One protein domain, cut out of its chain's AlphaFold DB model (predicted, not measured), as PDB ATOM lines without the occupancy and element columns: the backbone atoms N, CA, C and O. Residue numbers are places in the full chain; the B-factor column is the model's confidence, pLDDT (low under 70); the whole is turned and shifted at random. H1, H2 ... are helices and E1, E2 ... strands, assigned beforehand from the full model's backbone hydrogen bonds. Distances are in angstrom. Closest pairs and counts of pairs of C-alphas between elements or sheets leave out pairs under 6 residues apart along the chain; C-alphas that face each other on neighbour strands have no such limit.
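This is residues 2 to 62 of the 93 residues of an uncharacterized protein of Actinobacteria bacterium (UniProt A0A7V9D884). A small parallel sheet of three strands has one helix, H1, laid over one of its faces, running along the strands E1 and E2; the other face has no named helix. The third strand, E3, is short and sits at the edge, reached from E2 by a long loop, residues 42 to 55. The printed part has 61 residues, with one named helix and three named strands in the order E1, H1, E2, E3 along the chain; the sheet runs E1, E2, E3, all parallel, and the class is mixed, helices and strands. The whole is compact, with a radius of gyration of the C-alphas of 11.2 A, and spans 32 by 24 by 18 A.

Find C-alpha 3 at (436.810, 595.767, 400.984); there E1 begins, and it covers residues 3 to 8, 16.2 A from first to last C-alpha. After a short link of 9 residues look for C-alpha 18 at (461.803, 590.414, 405.560), where H1 begins; it covers residues 18 to 31 and is 20.2 A long. A tight link of 3 residues leads to E2, residues 35 to 41, 20.0 A long and the longest strand by residues. After residues 42 to 55 comes E3, residues 56 to 59, 9.5 A long, which ends at C-alpha 59 at (453.856, 603.445, 392.332).

Begin with the sheet, in which E2 is the inner strand and E1 and E3 are the edge strands. E1 and E2 are parallel, their directions 18 degrees apart; look at N 4 and O 35, 2.9 A apart and within hydrogen-bond range, and at N 39 and O 6, also 2.9 A. E2 and E3 are parallel at 15 degrees, with N 57 and O 38 within hydrogen-bond range at 3.1 A. E1 and E3 are apart. H1 is on the sheet at a height over the sheet of 9.8 A. It lies over E2, where 7 of its C-alphas fall, and only just over E1, where 3 fall. It runs along the strands, at 4 degrees to E2 on the local plane. The closest C-alphas of H1 and E2 are those of Leu 30 and Val 36, 7.1 A apart; those of H1 and E1 are Val 23 and Val 8, at 7.8 A. E1, H1 and E2 form a strand-helix-strand unit, two parallel neighbour strands with a helix between them along the chain, and its crossover is right-handed. With H1 on one face of the sheet, the arrangement is two layers, one of helix and one of strands. In H1 every O i to N i+4 pair is within hydrogen-bond range.

The two C-alphas farthest apart are those of Ser 2 and Asp 45, at 32.6 A. The printed part runs from residue 2 to 62 and has no cut. The link from E2 to E3 is long, with 14 residues. The mean pLDDT of the printed part is 78.2, and look for low confidence in residues 47 to 62, which are under 70 and include E3.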
ATOM      1  N   SER A   2     433.947 592.379 403.157       90.19
ATOM      2  CA  SER A   2     434.400 593.781 403.213       90.19
ATOM      3  C   SER A   2     435.554 594.025 402.241       90.19
ATOM      4  O   SER A   2     436.257 593.084 401.866       90.19
ATOM      5  N   ARG A   3     435.715 595.288 401.832       93.19
ATOM      6  CA  ARG A   3     436.810 595.767 400.984       93.19
ATOM      7  C   ARG A   3     437.879 596.422 401.845       93.19
ATOM      8  O   ARG A   3     437.553 597.280 402.662       93.19
ATOM      9  N   ILE A   4     439.129 596.010 401.668       91.12
ATOM     10  CA  ILE A   4     440.279 596.496 402.432       91.12
ATOM     11  C   ILE A   4     441.257 597.156 401.464       91.12
ATOM     12  O   ILE A   4     441.709 596.527 400.511       91.12
ATOM     13  N   LEU A   5     441.607 598.411 401.739       89.12
ATOM     14  CA  LEU A   5     442.738 599.078 401.107       89.12
ATOM     15  C   LEU A   5     443.958 598.940 402.018       89.12
ATOM     16  O   LEU A   5     443.930 599.395 403.161       89.12
ATOM     17  N   MET A   6     445.021 598.320 401.515       86.50
ATOM     18  CA  MET A   6     446.271 598.136 402.244       86.50
ATOM     19  C   MET A   6     447.364 599.010 401.628       86.50
ATOM     20  O   MET A   6     447.785 598.793 400.493       86.50
ATOM     21  N   CYS A   7     447.830 599.997 402.390       84.75
ATOM     22  CA  CYS A   7     448.924 600.877 401.988       84.75
ATOM     23  C   CYS A   7     450.236 600.363 402.580       84.75
ATOM     24  O   CYS A   7     450.365 600.255 403.800       84.75
ATOM     25  N   VAL A   8     451.209 600.055 401.725       84.56
ATOM     26  CA  VAL A   8     452.497 599.480 402.133       84.56
ATOM     27  C   VAL A   8     453.661 600.276 401.569       84.56
ATOM     28  O   VAL A   8     453.592 600.838 400.477       84.56
ATOM     29  N   SER A   9     454.760 600.331 402.320       78.06
ATOM     30  CA  SER A   9     455.944 601.084 401.898       78.06
ATOM     31  C   SER A   9     456.708 600.411 400.760       78.06
ATOM     32  O   SER A   9     457.491 601.074 400.086       78.06
ATOM     33  N   GLU A  10     456.506 599.107 400.570       80.69
ATOM     34  CA  GLU A  10     457.108 598.316 399.498       80.69
ATOM     35  C   GLU A  10     456.080 597.339 398.949       80.69
ATOM     36  O   GLU A  10     455.358 596.699 399.715       80.69
ATOM     37  N   ALA A  11     456.023 597.223 397.627       81.44
ATOM     38  CA  ALA A  11     455.146 596.271 396.977       81.44
ATOM     39  C   ALA A  11     455.555 594.824 397.337       81.44
ATOM     40  O   ALA A  11     456.751 594.510 397.313       81.44
ATOM     41  N   PRO A  12     454.594 593.932 397.644       78.44
ATOM     42  CA  PRO A  12     454.839 592.557 398.090       78.44
ATOM     43  C   PRO A  12     455.251 591.601 396.953       78.44
ATOM     44  O   PRO A  12     454.811 590.454 396.919       78.44
ATOM     45  N   TYR A  13     456.094 592.064 396.027       75.75
ATOM     46  CA  TYR A  13     456.632 591.263 394.926       75.75
ATOM     47  C   TYR A  13     458.067 590.823 395.165       75.75
ATOM     48  O   TYR A  13     458.831 591.446 395.912       75.75
ATOM     49  N   GLY A  14     458.434 589.763 394.447       70.81
ATOM     50  CA  GLY A  14     459.812 589.322 394.316       70.81
ATOM     51  C   GLY A  14     460.705 590.411 393.697       70.81
ATOM     52  O   GLY A  14     460.235 591.149 392.830       70.81
ATOM     53  N   PRO A  15     461.975 590.517 394.120       70.81
ATOM     54  CA  PRO A  15     462.617 589.735 395.179       70.81
ATOM     55  C   PRO A  15     462.092 590.105 396.581       70.81
ATOM     56  O   PRO A  15     461.814 591.266 396.870       70.81
ATOM     57  N   VAL A  16     461.924 589.119 397.469       72.12
ATOM     58  CA  VAL A  16     461.336 589.330 398.806       72.12
ATOM     59  C   VAL A  16     462.405 589.577 399.873       72.12
ATOM     60  O   VAL A  16     463.350 588.807 400.019       72.12
ATOM     61  N   ASN A  17     462.226 590.643 400.655       80.00
ATOM     62  CA  ASN A  17     462.947 590.891 401.905       80.00
ATOM     63  C   ASN A  17     462.041 590.576 403.114       80.00
ATOM     64  O   ASN A  17     460.868 590.232 402.948       80.00
ATOM     65  N   GLY A  18     462.562 590.715 404.338       84.44
ATOM     66  CA  GLY A  18     461.803 590.414 405.560       84.44
ATOM     67  C   GLY A  18     460.480 591.184 405.688       84.44
ATOM     68  O   GLY A  18     459.494 590.612 406.143       84.44
ATOM     69  N   TYR A  19     460.422 592.440 405.234       85.31
ATOM     70  CA  TYR A  19     459.191 593.236 405.237       85.31
ATOM     71  C   TYR A  19     458.206 592.757 404.163       85.31
ATOM     72  O   TYR A  19     457.037 592.516 404.463       85.31
ATOM     73  N   ARG A  20     458.673 592.547 402.924       86.75
ATOM     74  CA  ARG A  20     457.826 592.068 401.818       86.75
ATOM     75  C   ARG A  20     457.214 590.699 402.133       86.75
ATOM     76  O   ARG A  20     456.027 590.524 401.896       86.75
ATOM     77  N   LEU A  21     457.963 589.788 402.767       88.81
ATOM     78  CA  LEU A  21     457.440 588.496 403.244       88.81
ATOM     79  C   LEU A  21     456.276 588.657 404.229       88.81
ATOM     80  O   LEU A  21     455.263 587.971 404.103       88.81
ATOM     81  N   GLN A  22     456.405 589.566 405.199       89.62
ATOM     82  CA  GLN A  22     455.344 589.827 406.174       89.62
ATOM     83  C   GLN A  22     454.089 590.377 405.493       89.62
ATOM     84  O   GLN A  22     452.985 589.913 405.772       89.62
ATOM     85  N   VAL A  23     454.254 591.326 404.566       89.44
ATOM     86  CA  VAL A  23     453.134 591.883 403.796       89.44
ATOM     87  C   VAL A  23     452.452 590.799 402.960       89.44
ATOM     88  O   VAL A  23     451.228 590.687 403.014       89.44
ATOM     89  N   SER A  24     453.213 589.972 402.237       88.50
ATOM     90  CA  SER A  24     452.665 588.874 401.431       88.50
ATOM     91  C   SER A  24     451.865 587.884 402.285       88.50
ATOM     92  O   SER A  24     450.760 587.510 401.900       88.50
ATOM     93  N   ALA A  25     452.360 587.516 403.471       90.62
ATOM     94  CA  ALA A  25     451.657 586.605 404.379       90.62
ATOM     95  C   ALA A  25     450.334 587.197 404.906       90.62
ATOM     96  O   ALA A  25     449.314 586.507 404.983       90.62
ATOM     97  N   VAL A  26     450.325 588.492 405.235       91.81
ATOM     98  CA  VAL A  26     449.101 589.199 405.646       91.81
ATOM     99  C   VAL A  26     448.099 589.255 404.493       91.81
ATOM    100  O   VAL A  26     446.919 588.955 404.693       91.81
ATOM    101  N   LEU A  27     448.560 589.577 403.283       90.31
ATOM    102  CA  LEU A  27     447.724 589.638 402.086       90.31
ATOM    103  C   LEU A  27     447.098 588.276 401.761       90.31
ATOM    104  O   LEU A  27     445.897 588.192 401.493       90.31
ATOM    105  N   GLU A  28     447.875 587.196 401.853       90.56
ATOM    106  CA  GLU A  28     447.386 585.829 401.657       90.56
ATOM    107  C   GLU A  28     446.299 585.474 402.681       90.56
ATOM    108  O   GLU A  28     445.295 584.841 402.352       90.56
ATOM    109  N   ARG A  29     446.449 585.906 403.939       93.62
ATOM    110  CA  ARG A  29     445.450 585.621 404.974       93.62
ATOM    111  C   ARG A  29     444.167 586.421 404.777       93.62
ATOM    112  O   ARG A  29     443.088 585.848 404.924       93.62
ATOM    113  N   LEU A  30     444.275 587.712 404.470       92.31
ATOM    114  CA  LEU A  30     443.125 588.608 404.322       92.31
ATOM    115  C   LEU A  30     442.326 588.320 403.047       92.31
ATOM    116  O   LEU A  30     441.096 588.323 403.083       92.31
ATOM    117  N   SER A  31     443.004 587.993 401.945       90.69
ATOM    118  CA  SER A  31     442.353 587.688 400.663       90.69
ATOM    119  C   SER A  31     441.449 586.447 400.701       90.69
ATOM    120  O   SER A  31     440.570 586.307 399.855       90.69
ATOM    121  N   LYS A  32     441.590 585.573 401.713       93.88
ATOM    122  CA  LYS A  32     440.712 584.402 401.924       93.88
ATOM    123  C   LYS A  32     439.274 584.772 402.298       93.88
ATOM    124  O   LYS A  32     438.386 583.932 402.188       93.88
ATOM    125  N   SER A  33     439.030 585.981 402.800       95.56
ATOM    126  CA  SER A  33     437.704 586.387 403.304       95.56
ATOM    127  C   SER A  33     437.305 587.815 402.926       95.56
ATOM    128  O   SER A  33     436.162 588.219 403.155       95.56
ATOM    129  N   HIS A  34     438.232 588.574 402.344       94.00
ATOM    130  CA  HIS A  34     438.063 589.979 402.007       94.00
ATOM    131  C   HIS A  34     438.584 590.257 400.601       94.00
ATOM    132  O   HIS A  34     439.529 589.627 400.130       94.00
ATOM    133  N   GLU A  35     437.989 591.247 399.943       91.75
ATOM    134  CA  GLU A  35     438.568 591.828 398.738       91.75
ATOM    135  C   GLU A  35     439.635 592.834 399.181       91.75
ATOM    136  O   GLU A  35     439.316 593.814 399.858       91.75
ATOM    137  N   VAL A  36     440.900 592.566 398.858       89.94
ATOM    138  CA  VAL A  36     442.034 593.404 399.266       89.94
ATOM    139  C   VAL A  36     442.652 594.053 398.038       89.94
ATOM    140  O   VAL A  36     443.005 593.360 397.087       89.94
ATOM    141  N   VAL A  37     442.797 595.375 398.087       87.81
ATOM    142  CA  VAL A  37     443.528 596.174 397.101       87.81
ATOM    143  C   VAL A  37     444.780 596.713 397.771       87.81
ATOM    144  O   VAL A  37     444.712 597.246 398.881       87.81
ATOM    145  N   VAL A  38     445.925 596.581 397.107       84.94
ATOM    146  CA  VAL A  38     447.218 596.999 397.651       84.94
ATOM    147  C   VAL A  38     447.750 598.194 396.872       84.94
ATOM    148  O   VAL A  38     447.828 598.180 395.643       84.94
ATOM    149  N   ILE A  39     448.152 599.229 397.605       83.06
ATOM    150  CA  ILE A  39     448.958 600.327 397.073       83.06
ATOM    151  C   ILE A  39     450.339 600.204 397.697       83.06
ATOM    152  O   ILE A  39     450.491 600.304 398.916       83.06
ATOM    153  N   GLY A  40     451.337 599.969 396.852       80.81
ATOM    154  CA  GLY A  40     452.714 599.767 397.273       80.81
ATOM    155  C   GLY A  40     453.694 600.459 396.344       80.81
ATOM    156  O   GLY A  40     453.453 600.595 395.144       80.81
ATOM    157  N   VAL A  41     454.820 600.896 396.902       77.69
ATOM    158  CA  VAL A  41     455.900 601.478 396.101       77.69
ATOM    159  C   VAL A  41     456.797 600.372 395.576       77.69
ATOM    160  O   VAL A  41     457.230 599.499 396.333       77.69
ATOM    161  N   ARG A  42     457.087 600.410 394.274       77.94
ATOM    162  CA  ARG A  42     457.987 599.450 393.645       77.94
ATOM    163  C   ARG A  42     459.422 599.668 394.135       77.94
ATOM    164  O   ARG A  42     459.922 600.792 394.134       77.94
ATOM    165  N   GLY A  43     460.090 598.596 394.543       75.50
ATOM    166  CA  GLY A  43     461.524 598.594 394.827       75.50
ATOM    167  C   GLY A  43     462.357 598.756 393.554       75.50
ATOM    168  O   GLY A  43     461.914 598.403 392.465       75.50
ATOM    169  N   SER A  44     463.580 599.277 393.670       74.38
ATOM    170  CA  SER A  44     464.504 599.395 392.525       74.38
ATOM    171  C   SER A  44     464.956 598.041 391.971       74.38
ATOM    172  O   SER A  44     465.421 597.953 390.842       74.38
ATOM    173  N   ASP A  45     464.854 597.004 392.795       76.25
ATOM    174  CA  ASP A  45     465.165 595.609 392.504       76.25
ATOM    175  C   ASP A  45     463.999 594.851 391.843       76.25
ATOM    176  O   ASP A  45     464.169 593.708 391.429       76.25
ATOM    177  N   GLN A  46     462.819 595.471 391.753       75.25
ATOM    178  CA  GLN A  46     461.629 594.880 391.149       75.25
ATOM    179  C   GLN A  46     461.512 595.330 389.690       75.25
ATOM    180  O   GLN A  46     461.553 596.527 389.385       75.25
ATOM    181  N   ALA A  47     461.339 594.368 388.785       68.44
ATOM    182  CA  ALA A  47     461.075 594.663 387.385       68.44
ATOM    183  C   ALA A  47     459.684 595.313 387.224       68.44
ATOM    184  O   ALA A  47     458.776 595.039 388.015       68.44
ATOM    185  N   PRO A  48     459.484 596.186 386.221       60.69
ATOM    186  CA  PRO A  48     458.144 596.519 385.758       60.69
ATOM    187  C   PRO A  48     457.435 595.227 385.340       60.69
ATOM    188  O   PRO A  48     457.976 594.476 384.534       60.69
ATOM    189  N   GLU A  49     456.274 594.939 385.921       61.22
ATOM    190  CA  GLU A  49     455.479 593.780 385.521       61.22
ATOM    191  C   GLU A  49     454.769 594.105 384.197       61.22
ATOM    192  O   GLU A  49     453.975 595.047 384.134       61.22
ATOM    193  N   ASP A  50     455.061 593.345 383.139       48.59
ATOM    194  CA  ASP A  50     454.261 593.345 381.915       48.59
ATOM    195  C   ASP A  50     453.018 592.476 382.167       48.59
ATOM    196  O   ASP A  50     453.072 591.251 382.077       48.59
ATOM    197  N   GLY A  51     451.902 593.118 382.526       53.41
ATOM    198  CA  GLY A  51     450.630 592.451 382.839       53.41
ATOM    199  C   GLY A  51     450.347 592.415 384.339       53.41
ATOM    200  O   GLY A  51     450.508 591.386 384.985       53.41
ATOM    201  N   GLY A  52     449.951 593.564 384.891       54.31
ATOM    202  CA  GLY A  52     449.733 593.739 386.325       54.31
ATOM    203  C   GLY A  52     448.514 592.989 386.864       54.31
ATOM    204  O   GLY A  52     447.479 592.889 386.208       54.31
ATOM    205  N   ASP A  53     448.637 592.509 388.098       59.00
ATOM    206  CA  ASP A  53     447.500 592.114 388.930       59.00
ATOM    207  C   ASP A  53     446.583 593.334 389.156       59.00
ATOM    208  O   ASP A  53     446.998 594.328 389.758       59.00
ATOM    209  N   ASP A  54     445.327 593.267 388.700       55.72
ATOM    210  CA  ASP A  54     444.319 594.338 388.829       55.72
ATOM    211  C   ASP A  54     444.089 594.798 390.282       55.72
ATOM    212  O   ASP A  54     443.537 595.875 390.537       55.72
ATOM    213  N   ARG A  55     444.504 593.992 391.264       57.50
ATOM    214  CA  ARG A  55     444.386 594.301 392.693       57.50
ATOM    215  C   ARG A  55     445.521 595.167 393.218       57.50
ATOM    216  O   ARG A  55     445.518 595.504 394.407       57.50
ATOM    217  N   LEU A  56     446.480 595.534 392.371       61.00
ATOM    218  CA  LEU A  56     447.689 596.192 392.814       61.00
ATOM    219  C   LEU A  56     448.061 597.388 391.939       61.00
ATOM    220  O   LEU A  56     448.268 597.296 390.734       61.00
ATOM    221  N   ARG A  57     448.191 598.551 392.583       63.75
ATOM    222  CA  ARG A  57     448.730 599.758 391.945       63.75
ATOM    223  C   ARG A  57     450.166 599.970 392.399       63.75
ATOM    224  O   ARG A  57     450.407 600.402 393.528       63.75
ATOM    225  N   LEU A  58     451.108 599.659 391.508       62.50
ATOM    226  CA  LEU A  58     452.524 599.952 391.703       62.50
ATOM    227  C   LEU A  58     452.773 601.440 391.481       62.50
ATOM    228  O   LEU A  58     452.533 601.965 390.395       62.50
ATOM    229  N   LEU A  59     453.302 602.108 392.500       63.66
ATOM    230  CA  LEU A  59     453.856 603.445 392.332       63.66
ATOM    231  C   LEU A  59     455.307 603.334 391.868       63.66
ATOM    232  O   LEU A  59     456.050 602.456 392.326       63.66
ATOM    233  N   SER A  60     455.706 604.233 390.966       62.47
ATOM    234  CA  SER A  60     457.091 604.354 390.514       62.47
ATOM    235  C   SER A  60     458.047 604.414 391.711       62.47
ATOM    236  O   SER A  60     457.708 605.024 392.730       62.47
ATOM    237  N   PRO A  61     459.232 603.782 391.610       60.97
ATOM    238  CA  PRO A  61     460.205 603.781 392.690       60.97
ATOM    239  C   PRO A  61     460.532 605.205 393.139       60.97
ATOM    240  O   PRO A  61     460.556 606.146 392.343       60.97
ATOM    241  N   PHE A  62     460.824 605.347 394.432       59.41
ATOM    242  CA  PHE A  62     461.335 606.598 394.970       59.41
ATOM    243  C   PHE A  62     462.669 606.941 394.306       59.41
ATOM    244  O   PHE A  62     463.658 606.229 394.483       59.41
TER     245      PHE A  62